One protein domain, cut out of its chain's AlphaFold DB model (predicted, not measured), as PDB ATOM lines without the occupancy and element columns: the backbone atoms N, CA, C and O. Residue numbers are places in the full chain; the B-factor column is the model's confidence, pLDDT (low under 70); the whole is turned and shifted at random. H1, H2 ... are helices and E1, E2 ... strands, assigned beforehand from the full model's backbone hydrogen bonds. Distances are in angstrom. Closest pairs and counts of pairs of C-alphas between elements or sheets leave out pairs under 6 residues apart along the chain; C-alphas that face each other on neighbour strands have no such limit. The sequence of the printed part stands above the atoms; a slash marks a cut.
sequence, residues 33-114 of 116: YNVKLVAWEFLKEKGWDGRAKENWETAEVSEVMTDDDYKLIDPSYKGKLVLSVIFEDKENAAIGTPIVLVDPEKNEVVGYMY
ATOM      1  N   TYR A  33     -17.234  32.522   9.257       93.50
ATOM      2  CA  TYR A  33     -17.373  31.161   8.719       93.50
ATOM      3  C   TYR A  33     -17.777  31.153   7.235       93.50
ATOM      4  O   TYR A  33     -17.106  30.547   6.399       93.50
ATOM      5  N   ASN A  34     -18.851  31.870   6.887       94.56
ATOM      6  CA  ASN A  34     -19.356  31.905   5.510       94.56
ATOM      7  C   ASN A  34     -18.388  32.621   4.561       94.56
ATOM      8  O   ASN A  34     -18.194  32.180   3.431       94.56
ATOM      9  N   VAL A  35     -17.748  33.691   5.032       96.69
ATOM     10  CA  VAL A  35     -16.791  34.488   4.256       96.69
ATOM     11  C   VAL A  35     -15.567  33.646   3.893       96.69
ATOM     12  O   VAL A  35     -15.191  33.571   2.721       96.69
ATOM     13  N   LYS A  36     -14.986  32.949   4.878       96.75
ATOM     14  CA  LYS A  36     -13.850  32.040   4.678       96.75
ATOM     15  C   LYS A  36     -14.216  30.889   3.739       96.75
ATOM     16  O   LYS A  36     -13.439  30.553   2.843       96.75
ATOM     17  N   LEU A  37     -15.410  30.311   3.906       96.50
ATOM     18  CA  LEU A  37     -15.884  29.203   3.078       96.50
ATOM     19  C   LEU A  37     -16.056  29.613   1.608       96.50
ATOM     20  O   LEU A  37     -15.532  28.931   0.728       96.50
ATOM     21  N   VAL A  38     -16.719  30.741   1.339       97.69
ATOM     22  CA  VAL A  38     -16.939  31.253  -0.025       97.69
ATOM     23  C   VAL A  38     -15.615  31.586  -0.715       97.69
ATOM     24  O   VAL A  38     -15.408  31.222  -1.875       97.69
ATOM     25  N   ALA A  39     -14.679  32.216  -0.001       97.94
ATOM     26  CA  ALA A  39     -13.347  32.489  -0.535       97.94
ATOM     27  C   ALA A  39     -12.586  31.196  -0.881       97.94
ATOM     28  O   ALA A  39     -11.947  31.102  -1.931       97.94
ATOM     29  N   TRP A  40     -12.704  30.161  -0.048       98.00
ATOM     30  CA  TRP A  40     -12.090  28.858  -0.301       98.00
ATOM     31  C   TRP A  40     -12.714  28.116  -1.487       98.00
ATOM     32  O   TRP A  40     -12.013  27.477  -2.275       98.00
ATOM     33  N   GLU A  41     -14.034  28.188  -1.642       98.12
ATOM     34  CA  GLU A  41     -14.721  27.643  -2.814       98.12
ATOM     35  C   GLU A  41     -14.277  28.322  -4.105       98.12
ATOM     36  O   GLU A  41     -14.031  27.637  -5.100       98.12
ATOM     37  N   PHE A  42     -14.054  29.633  -4.063       97.81
ATOM     38  CA  PHE A  42     -13.483  30.366  -5.182       97.81
ATOM     39  C   PHE A  42     -12.059  29.904  -5.527       97.81
ATOM     40  O   PHE A  42     -11.769  29.681  -6.703       97.81
ATOM     41  N   LEU A  43     -11.185  29.676  -4.535       97.25
ATOM     42  CA  LEU A  43      -9.853  29.112  -4.798       97.25
ATOM     43  C   LEU A  43      -9.937  27.742  -5.481       97.25
ATOM     44  O   LEU A  43      -9.233  27.517  -6.467       97.25
ATOM     45  N   LYS A  44     -10.827  26.854  -5.019       97.62
ATOM     46  CA  LYS A  44     -11.051  25.537  -5.640       97.62
ATOM     47  C   LYS A  44     -11.568  25.653  -7.075       97.62
ATOM     48  O   LYS A  44     -11.075  24.955  -7.956       97.62
ATOM     49  N   GLU A  45     -12.516  26.555  -7.338       97.81
ATOM     50  CA  GLU A  45     -13.039  26.796  -8.691       97.81
ATOM     51  C   GLU A  45     -11.926  27.231  -9.660       97.81
ATOM     52  O   GLU A  45     -11.898  26.818 -10.821       97.81
ATOM     53  N   LYS A  46     -10.977  28.041  -9.179       96.31
ATOM     54  CA  LYS A  46      -9.828  28.497  -9.969       96.31
ATOM     55  C   LYS A  46      -8.658  27.508 -10.005       96.31
ATOM     56  O   LYS A  46      -7.701  27.746 -10.745       96.31
ATOM     57  N   GLY A  47      -8.716  26.417  -9.238       95.81
ATOM     58  CA  GLY A  47      -7.613  25.466  -9.072       95.81
ATOM     59  C   GLY A  47      -6.400  26.072  -8.358       95.81
ATOM     60  O   GLY A  47      -5.255  25.765  -8.695       95.81
ATOM     61  N   TRP A  48      -6.637  27.006  -7.436       95.69
ATOM     62  CA  TRP A  48      -5.613  27.702  -6.651       95.69
ATOM     63  C   TRP A  48      -5.501  27.185  -5.215       95.69
ATOM     64  O   TRP A  48      -4.542  27.527  -4.533       95.69
ATOM     65  N   ASP A  49      -6.421  26.331  -4.772       94.81
ATOM     66  CA  ASP A  49      -6.466  25.763  -3.421       94.81
ATOM     67  C   ASP A  49      -5.190  24.992  -3.046       94.81
ATOM     68  O   ASP A  49      -4.750  25.048  -1.903       94.81
ATOM     69  N   GLY A  50      -4.521  24.356  -4.013       93.94
ATOM     70  CA  GLY A  50      -3.256  23.647  -3.783       93.94
ATOM     71  C   GLY A  50      -2.053  24.536  -3.426       93.94
ATOM     72  O   GLY A  50      -0.977  23.999  -3.147       93.94
ATOM     73  N   ARG A  51      -2.214  25.867  -3.476       93.81
ATOM     74  CA  ARG A  51      -1.205  26.861  -3.071       93.81
ATOM     75  C   ARG A  51      -1.279  27.189  -1.586       93.81
ATOM     76  O   ARG A  51      -0.252  27.532  -1.012       93.81
ATOM     77  N   ALA A  52      -2.449  27.016  -0.975       94.50
ATOM     78  CA  ALA A  52      -2.623  27.197   0.452       94.50
ATOM     79  C   ALA A  52      -2.028  26.008   1.215       94.50
ATOM     80  O   ALA A  52      -2.052  24.859   0.756       94.50
ATOM     81  N   LYS A  53      -1.477  26.281   2.393       94.44
ATOM     82  CA  LYS A  53      -0.936  25.266   3.297       94.44
ATOM     83  C   LYS A  53      -2.043  24.449   3.953       94.44
ATOM     84  O   LYS A  53      -1.934  23.228   4.049       94.44
ATOM     85  N   GLU A  54      -3.091  25.136   4.397       93.62
ATOM     86  CA  GLU A  54      -4.218  24.576   5.137       93.62
ATOM     87  C   GLU A  54      -5.550  24.943   4.468       93.62
ATOM     88  O   GLU A  54      -5.594  25.582   3.417       93.62
ATOM     89  N   ASN A  55      -6.653  24.462   5.046       93.69
ATOM     90  CA  ASN A  55      -7.995  24.744   4.554       93.69
ATOM     91  C   ASN A  55      -8.492  26.130   5.026       93.69
ATOM     92  O   ASN A  55      -7.777  26.909   5.659       93.69
ATOM     93  N   TRP A  56      -9.765  26.405   4.749       94.44
ATOM     94  CA  TRP A  56     -10.418  27.675   5.051       94.44
ATOM     95  C   TRP A  56     -10.441  28.090   6.526       94.44
ATOM     96  O   TRP A  56     -10.570  29.279   6.796       94.44
ATOM     97  N   GLU A  57     -10.325  27.160   7.476       93.56
ATOM     98  CA  GLU A  57     -10.500  27.446   8.909       93.56
ATOM     99  C   GLU A  57      -9.428  28.412   9.435       93.56
ATOM    100  O   GLU A  57      -9.695  29.238  10.308       93.56
ATOM    101  N   THR A  58      -8.233  28.339   8.847       92.19
ATOM    102  CA  THR A  58      -7.052  29.129   9.227       92.19
ATOM    103  C   THR A  58      -6.980  30.500   8.564       92.19
ATOM    104  O   THR A  58      -6.076  31.272   8.868       92.19
ATOM    105  N   ALA A  59      -7.917  30.812   7.663       95.88
ATOM    106  CA  ALA A  59      -7.870  32.046   6.901       95.88
ATOM    107  C   ALA A  59      -7.998  33.280   7.803       95.88
ATOM    108  O   ALA A  59      -8.850  33.342   8.697       95.88
ATOM    109  N   GLU A  60      -7.182  34.287   7.519       96.56
ATOM    110  CA  GLU A  60      -7.250  35.594   8.156       96.56
ATOM    111  C   GLU A  60      -8.228  36.480   7.387       96.56
ATOM    112  O   GLU A  60      -8.233  36.503   6.154       96.56
ATOM    113  N   VAL A  61      -9.077  37.203   8.120       97.00
ATOM    114  CA  VAL A  61     -10.091  38.090   7.544       97.00
ATOM    115  C   VAL A  61      -9.858  39.507   8.045       97.00
ATOM    116  O   VAL A  61      -9.632  39.724   9.235       97.00
ATOM    117  N   SER A  62      -9.873  40.483   7.141       97.19
ATOM    118  CA  SER A  62      -9.675  41.900   7.470       97.19
ATOM    119  C   SER A  62     -10.448  42.800   6.517       97.19
ATOM    120  O   SER A  62     -10.574  42.492   5.333       97.19
ATOM    121  N   GLU A  63     -10.952  43.929   7.006       97.25
ATOM    122  CA  GLU A  63     -11.610  44.930   6.162       97.25
ATOM    123  C   GLU A  63     -10.585  45.680   5.302       97.25
ATOM    124  O   GLU A  63      -9.539  46.110   5.791       97.25
ATOM    125  N   VAL A  64     -10.895  45.873   4.020       97.38
ATOM    126  CA  VAL A  64     -10.051  46.624   3.084       97.38
ATOM    127  C   VAL A  64     -10.900  47.477   2.147       97.38
ATOM    128  O   VAL A  64     -12.018  47.108   1.784       97.38
ATOM    129  N   MET A  65     -10.381  48.641   1.757       97.44
ATOM    130  CA  MET A  65     -10.972  49.444   0.689       97.44
ATOM    131  C   MET A  65     -10.438  48.945  -0.647       97.44
ATOM    132  O   MET A  65      -9.232  48.837  -0.819       97.44
ATOM    133  N   THR A  66     -11.320  48.654  -1.596       96.69
ATOM    134  CA  THR A  66     -10.885  48.223  -2.925       96.69
ATOM    135  C   THR A  66     -10.233  49.368  -3.697       96.69
ATOM    136  O   THR A  66     -10.755  50.486  -3.779       96.69
ATOM    137  N   ASP A  67      -9.120  49.052  -4.340       94.62
ATOM    138  CA  ASP A  67      -8.372  49.951  -5.211       94.62
ATOM    139  C   ASP A  67      -7.959  49.232  -6.515       94.62
ATOM    140  O   ASP A  67      -8.528  48.200  -6.879       94.62
ATOM    141  N   ASP A  68      -7.042  49.837  -7.271       94.25
ATOM    142  CA  ASP A  68      -6.613  49.369  -8.589       94.25
ATOM    143  C   ASP A  68      -5.612  48.189  -8.550       94.25
ATOM    144  O   ASP A  68      -5.382  47.575  -9.593       94.25
ATOM    145  N   ASP A  69      -5.065  47.823  -7.384       94.00
ATOM    146  CA  ASP A  69      -4.226  46.626  -7.202       94.00
ATOM    147  C   ASP A  69      -5.056  45.328  -7.239       94.00
ATOM    148  O   ASP A  69      -4.549  44.246  -7.561       94.00
ATOM    149  N   TYR A  70      -6.363  45.423  -6.982       96.06
ATOM    150  CA  TYR A  70      -7.276  44.287  -7.028       96.06
ATOM    151  C   TYR A  70      -7.901  44.091  -8.407       96.06
ATOM    152  O   TYR A  70      -8.438  45.001  -9.042       96.06
ATOM    153  N   LYS A  71      -7.974  42.831  -8.834       97.62
ATOM    154  CA  LYS A  71      -8.787  42.429  -9.977       97.62
ATOM    155  C   LYS A  71     -10.234  42.227  -9.542       97.62
ATOM    156  O   LYS A  71     -10.613  41.155  -9.069       97.62
ATOM    157  N   LEU A  72     -11.050  43.258  -9.733       97.88
ATOM    158  CA  LEU A  72     -12.483  43.211  -9.448       97.88
ATOM    159  C   LEU A  72     -13.239  42.389 -10.500       97.88
ATOM    160  O   LEU A  72     -13.069  42.577 -11.705       97.88
ATOM    161  N   ILE A  73     -14.090  41.479 -10.026       97.19
ATOM    162  CA  ILE A  73     -15.040  40.718 -10.847       97.19
ATOM    163  C   ILE A  73     -16.245  41.604 -11.165       97.19
ATOM    164  O   ILE A  73     -16.687  41.653 -12.312       97.19
ATOM    165  N   ASP A  74     -16.730  42.340 -10.161       91.00
ATOM    166  CA  ASP A  74     -17.742  43.379 -10.331       91.00
ATOM    167  C   ASP A  74     -17.108  44.771 -10.129       91.00
ATOM    168  O   ASP A  74     -16.754  45.140  -9.004       91.00
ATOM    169  N   PRO A  75     -16.977  45.588 -11.192       94.62
ATOM    170  CA  PRO A  75     -16.386  46.920 -11.098       94.62
ATOM    171  C   PRO A  75     -17.212  47.893 -10.243       94.62
ATOM    172  O   PRO A  75     -16.686  48.927  -9.831       94.62
ATOM    173  N   SER A  76     -18.478  47.578  -9.933       96.12
ATOM    174  CA  SER A  76     -19.304  48.374  -9.019       96.12
ATOM    175  C   SER A  76     -18.728  48.436  -7.602       96.12
ATOM    176  O   SER A  76     -19.137  49.291  -6.812       96.12
ATOM    177  N   TYR A  77     -17.783  47.550  -7.277       96.69
ATOM    178  CA  TYR A  77     -17.106  47.504  -5.991       96.69
ATOM    179  C   TYR A  77     -15.902  48.423  -5.880       96.69
ATOM    180  O   TYR A  77     -15.357  48.491  -4.789       96.69
ATOM    181  N   LYS A  78     -15.495  49.154  -6.926       97.19
ATOM    182  CA  LYS A  78     -14.346  50.072  -6.855       97.19
ATOM    183  C   LYS A  78     -14.542  51.155  -5.780       97.19
ATOM    184  O   LYS A  78     -15.557  51.849  -5.783       97.19
ATOM    185  N   GLY A  79     -13.553  51.320  -4.896       97.25
ATOM    186  CA  GLY A  79     -13.582  52.276  -3.788       97.25
ATOM    187  C   GLY A  79     -14.551  51.911  -2.657       97.25
ATOM    188  O   GLY A  79     -14.907  52.786  -1.867       97.25
ATOM    189  N   LYS A  80     -15.023  50.659  -2.586       97.50
ATOM    190  CA  LYS A  80     -15.907  50.175  -1.512       97.50
ATOM    191  C   LYS A  80     -15.123  49.411  -0.452       97.50
ATOM    192  O   LYS A  80     -14.091  48.815  -0.744       97.50
ATOM    193  N   LEU A  81     -15.647  49.418   0.771       97.56
ATOM    194  CA  LEU A  81     -15.154  48.584   1.862       97.56
ATOM    195  C   LEU A  81     -15.673  47.152   1.680       97.56
ATOM    196  O   LEU A  81     -16.870  46.958   1.466       97.56
ATOM    197  N   VAL A  82     -14.776  46.173   1.740       98.00
ATOM    198  CA  VAL A  82     -15.063  44.738   1.596       98.00
ATOM    199  C   VAL A  82     -14.206  43.942   2.580       98.00
ATOM    200  O   VAL A  82     -13.306  44.497   3.214       98.00
ATOM    201  N   LEU A  83     -14.450  42.639   2.695       98.31
ATOM    202  CA  LEU A  83     -13.581  41.746   3.455       98.31
ATOM    203  C   LEU A  83     -12.511  41.151   2.545       98.31
ATOM    204  O   LEU A  83     -12.816  40.590   1.498       98.31
ATOM    205  N   SER A  84     -11.256  41.254   2.962       97.81
ATOM    206  CA  SER A  84     -10.145  40.476   2.425       97.81
ATOM    207  C   SER A  84     -10.015  39.169   3.195       97.81
ATOM    208  O   SER A  84     -10.160  39.150   4.416       97.81
ATOM    209  N   VAL A  85      -9.758  38.084   2.470       98.00
ATOM    210  CA  VAL A  85      -9.517  36.749   3.014       98.00
ATOM    211  C   VAL A  85      -8.156  36.276   2.525       98.00
ATOM    212  O   VAL A  85      -7.929  36.168   1.315       98.00
ATOM    213  N   ILE A  86      -7.259  36.017   3.473       97.06
ATOM    214  CA  ILE A  86      -5.876  35.605   3.237       97.06
ATOM    215  C   ILE A  86      -5.710  34.181   3.759       97.06
ATOM    216  O   ILE A  86      -6.122  33.865   4.874       97.06
ATOM    217  N   PHE A  87      -5.110  33.319   2.944       96.19
ATOM    218  CA  PHE A  87      -4.798  31.941   3.307       96.19
ATOM    219  C   PHE A  87      -3.284  31.797   3.415       96.19
ATOM    220  O   PHE A  87      -2.561  32.340   2.582       96.19
ATOM    221  N   GLU A  88      -2.809  31.061   4.420       94.88
ATOM    222  CA  GLU A  88      -1.376  30.817   4.578       94.88
ATOM    223  C   GLU A  88      -0.833  30.014   3.390       94.88
ATOM    224  O   GLU A  88      -1.413  29.003   2.981       94.88
ATOM    225  N   ASP A  89       0.309  30.445   2.860       95.06
ATOM    226  CA  ASP A  89       0.952  29.798   1.726       95.06
ATOM    227  C   ASP A  89       1.624  28.488   2.103       95.06
ATOM    228  O   ASP A  89       2.275  28.336   3.141       95.06
ATOM    229  N   LYS A  90       1.522  27.525   1.193       93.69
ATOM    230  CA  LYS A  90       2.272  26.286   1.290       93.69
ATOM    231  C   LYS A  90       3.765  26.564   1.143       93.69
ATOM    232  O   LYS A  90       4.203  27.290   0.252       93.69
ATOM    233  N   GLU A  91       4.569  25.894   1.966       90.38
ATOM    234  CA  GLU A  91       6.025  25.974   1.875       90.38
ATOM    235  C   GLU A  91       6.519  25.634   0.457       90.38
ATOM    236  O   GLU A  91       6.156  24.600  -0.114       90.38
ATOM    237  N   ASN A  92       7.410  26.471  -0.086       84.69
ATOM    238  CA  ASN A  92       7.994  26.337  -1.427       84.69
ATOM    239  C   ASN A  92       6.993  26.459  -2.593       84.69
ATOM    240  O   ASN A  92       7.284  25.992  -3.700       84.69
ATOM    241  N   ALA A  93       5.824  27.071  -2.384       82.94
ATOM    242  CA  ALA A  93       4.973  27.482  -3.493       82.94
ATOM    243  C   ALA A  93       5.726  28.489  -4.380       82.94
ATOM    244  O   ALA A  93       6.308  29.453  -3.895       82.94
ATOM    245  N   ALA A  94       5.740  28.250  -5.693       84.75
ATOM    246  CA  ALA A  94       6.374  29.164  -6.648       84.75
ATOM    247  C   ALA A  94       5.561  30.452  -6.874       84.75
ATOM    248  O   ALA A  94       6.084  31.400  -7.449       84.75
ATOM    249  N   ILE A  95       4.277  30.431  -6.505       90.12
ATOM    250  CA  ILE A  95       3.331  31.547  -6.568       90.12
ATOM    251  C   ILE A  95       2.449  31.420  -5.329       90.12
ATOM    252  O   ILE A  95       1.861  30.347  -5.133       90.12
ATOM    253  N   GLY A  96       2.331  32.492  -4.553       92.88
ATOM    254  CA  GLY A  96       1.474  32.549  -3.382       92.88
ATOM    255  C   GLY A  96      -0.012  32.352  -3.684       92.88
ATOM    256  O   GLY A  96      -0.505  32.354  -4.829       92.88
ATOM    257  N   THR A  97      -0.753  32.162  -2.608       95.62
ATOM    258  CA  THR A  97      -2.198  32.027  -2.604       95.62
ATOM    259  C   THR A  97      -2.812  33.404  -2.820       95.62
ATOM    260  O   THR A  97      -2.449  34.365  -2.147       95.62
ATOM    261  N   PRO A  98      -3.739  33.545  -3.778       96.69
ATOM    262  CA  PRO A  98      -4.411  34.816  -3.999       96.69
ATOM    263  C   PRO A  98      -5.179  35.301  -2.767       96.69
ATOM    264  O   PRO A  98      -5.862  34.519  -2.107       96.69
ATOM    265  N   ILE A  99      -5.138  36.612  -2.538       97.75
ATOM    266  CA  ILE A  99      -6.030  37.295  -1.598       97.75
ATOM    267  C   ILE A  99      -7.404  37.388  -2.257       97.75
ATOM    268  O   ILE A  99      -7.515  37.850  -3.396       97.75
ATOM    269  N   VAL A 100      -8.455  36.968  -1.556       98.25
ATOM    270  CA  VAL A 100      -9.830  36.972  -2.078       98.25
ATOM    271  C   VAL A 100     -10.636  38.086  -1.418       98.25
ATOM    272  O   VAL A 100     -10.573  38.257  -0.207       98.25
ATOM    273  N   LEU A 101     -11.399  38.841  -2.208       98.31
ATOM    274  CA  LEU A 101     -12.286  39.893  -1.716       98.31
ATOM    275  C   LEU A 101     -13.734  39.416  -1.699       98.31
ATOM    276  O   LEU A 101     -14.241  38.950  -2.722       98.31
ATOM    277  N   VAL A 102     -14.409  39.593  -0.569       98.38
ATOM    278  CA  VAL A 102     -15.778  39.137  -0.325       98.38
ATOM    279  C   VAL A 102     -16.649  40.303   0.136       98.38
ATOM    280  O   VAL A 102     -16.273  41.073   1.021       98.38
ATOM    281  N   ASP A 103     -17.833  40.425  -0.455       96.88
ATOM    282  CA  ASP A 103     -18.891  41.295   0.053       96.88
ATOM    283  C   ASP A 103     -19.496  40.674   1.329       96.88
ATOM    284  O   ASP A 103     -20.044  39.570   1.253       96.88
ATOM    285  N   PRO A 104     -19.411  41.339   2.497       88.69
ATOM    286  CA  PRO A 104     -19.891  40.771   3.759       88.69
ATOM    287  C   PRO A 104     -21.420  40.670   3.855       88.69
ATOM    288  O   PRO A 104     -21.929  39.867   4.633       88.69
ATOM    289  N   GLU A 105     -22.168  41.470   3.092       92.12
ATOM    290  CA  GLU A 105     -23.635  41.491   3.148       92.12
ATOM    291  C   GLU A 105     -24.243  40.340   2.334       92.12
ATOM    292  O   GLU A 105     -25.240  39.735   2.730       92.12
ATOM    293  N   LYS A 106     -23.630  40.024   1.193       94.88
ATOM    294  CA  LYS A 106     -24.085  39.021   0.228       94.88
ATOM    295  C   LYS A 106     -23.326  37.706   0.333       94.88
ATOM    296  O   LYS A 106     -23.831  36.696  -0.146       94.88
ATOM    297  N   ASN A 107     -22.157  37.700   0.978       93.00
ATOM    298  CA  ASN A 107     -21.219  36.575   0.997       93.00
ATOM    299  C   ASN A 107     -20.843  36.127  -0.425       93.00
ATOM    300  O   ASN A 107     -20.929  34.951  -0.766       93.00
ATOM    301  N   GLU A 108     -20.444  37.079  -1.270       96.62
ATOM    302  CA  GLU A 108     -20.060  36.830  -2.665       96.62
ATOM    303  C   GLU A 108     -18.637  37.319  -2.934       96.62
ATOM    304  O   GLU A 108     -18.225  38.359  -2.419       96.62
ATOM    305  N   VAL A 109     -17.886  36.597  -3.772       98.06
ATOM    306  CA  VAL A 109     -16.554  37.046  -4.198       98.06
ATOM    307  C   VAL A 109     -16.684  38.182  -5.206       98.06
ATOM    308  O   VAL A 109     -17.256  38.015  -6.283       98.06
ATOM    309  N   VAL A 110     -16.096  39.329  -4.879       98.19
ATOM    310  CA  VAL A 110     -16.164  40.557  -5.688       98.19
ATOM    311  C   VAL A 110     -14.845  40.897  -6.373       98.19
ATOM    312  O   VAL A 110     -14.817  41.709  -7.300       98.19
ATOM    313  N   GLY A 111     -13.748  40.253  -5.975       97.94
ATOM    314  CA  GLY A 111     -12.431  40.462  -6.565       97.94
ATOM    315  C   GLY A 111     -11.349  39.589  -5.944       97.94
ATOM    316  O   GLY A 111     -11.614  38.784  -5.054       97.94
ATOM    317  N   TYR A 112     -10.124  39.735  -6.440       97.88
ATOM    318  CA  TYR A 112      -8.944  39.070  -5.893       97.88
ATOM    319  C   TYR A 112      -7.657  39.804  -6.278       97.88
ATOM    320  O   TYR A 112      -7.626  40.549  -7.257       97.88
ATOM    321  N   MET A 113      -6.581  39.537  -5.547       96.12
ATOM    322  CA  MET A 113      -5.212  39.923  -5.891       96.12
ATOM    323  C   MET A 113      -4.363  38.654  -5.971       96.12
ATOM    324  O   MET A 113      -4.522  37.755  -5.149       96.12
ATOM    325  N   TYR A 114      -3.506  38.533  -6.986       93.06
ATOM    326  CA  TYR A 114      -2.612  37.378  -7.086       93.06
ATOM    327  C   TYR A 114      -1.607  37.389  -5.928       93.06
ATOM    328  O   TYR A 114      -1.102  38.453  -5.586       93.06
TER     329      TYR A 114
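Overview. This is residues 33 to 114 of the 116 residues of an uncharacterized protein of Lysinibacillus composti (UniProt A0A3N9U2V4). A strongly twisted sheet of four strands has one helix, H1, packed slantwise over one of its faces, mostly over E2, E3 and E4, and no named helix on the other. Two long loops make the two ends of the longest axis: residues 66 to 80, which reach round to pair briefly with the edge strand E4, and residues 87 to 98 between E2 and E3. The printed part has 82 residues, with H1 first and then E1, E2, E3 and E4, a sheet in that same order and antiparallel throughout. The class is mixed, helices and strands, with under half of the residues in named elements. The whole is compact, with a radius of gyration of the C-alphas of 11.9 A and spans of 35 by 25 by 21 A.

Along the chain. Find C-alpha 33 at (-17.373, 31.161, 8.719); from there H1, residues 33 to 46, runs 20.3 A to C-alpha 46 at (-9.828, 28.497, -9.969). E1, residues 60 to 65, covers 16.2 A, and E2, residues 81 to 86, covers 16.0 A. E3, residues 99 to 103, is 13.6 A long. E4, residues 108 to 113, covers 15.5 A and ends at C-alpha 113 (-5.212, 39.923, -5.891).

Arrangement. Look first at the sheet, a meander, each strand the antiparallel neighbour of the one before. E1 and E2 form a hairpin at 148 degrees, with N 62 and O 84 within hydrogen-bond range at 3.0 A. E2 and E3 form a hairpin at 142 degrees, with N 85 and O 100 2.8 A apart. E3 and E4 form a hairpin at 152 degrees, with N 101 and O 111 2.9 A apart. E1 and E4 are the edge strands and are apart. Residues 71 to 72 pair antiparallel with residues 111 to 112 of E4. H1 is on the sheet at a height over the sheet of 8.7 A; it lies over E3 and E4 and only just over E2, on which 3 of its C-alphas fall. On the local plane it runs slantwise to the strands, at 55 degrees to E3. Its closest C-alphas to E3 are those of Ala 39 and Val 100, 5.9 A. In H1 every O i to N i+4 pair is within hydrogen-bond range.

Size, cuts and confidence. The C-alphas farthest apart are those of Ser 76 and Asn 92, 35.9 A. The links H1 to E1, E1 to E2 and E2 to E3 are long, and E3 to E4 is tight. The printed part has no cut, and no printed residue of the model is under 70 in pLDDT.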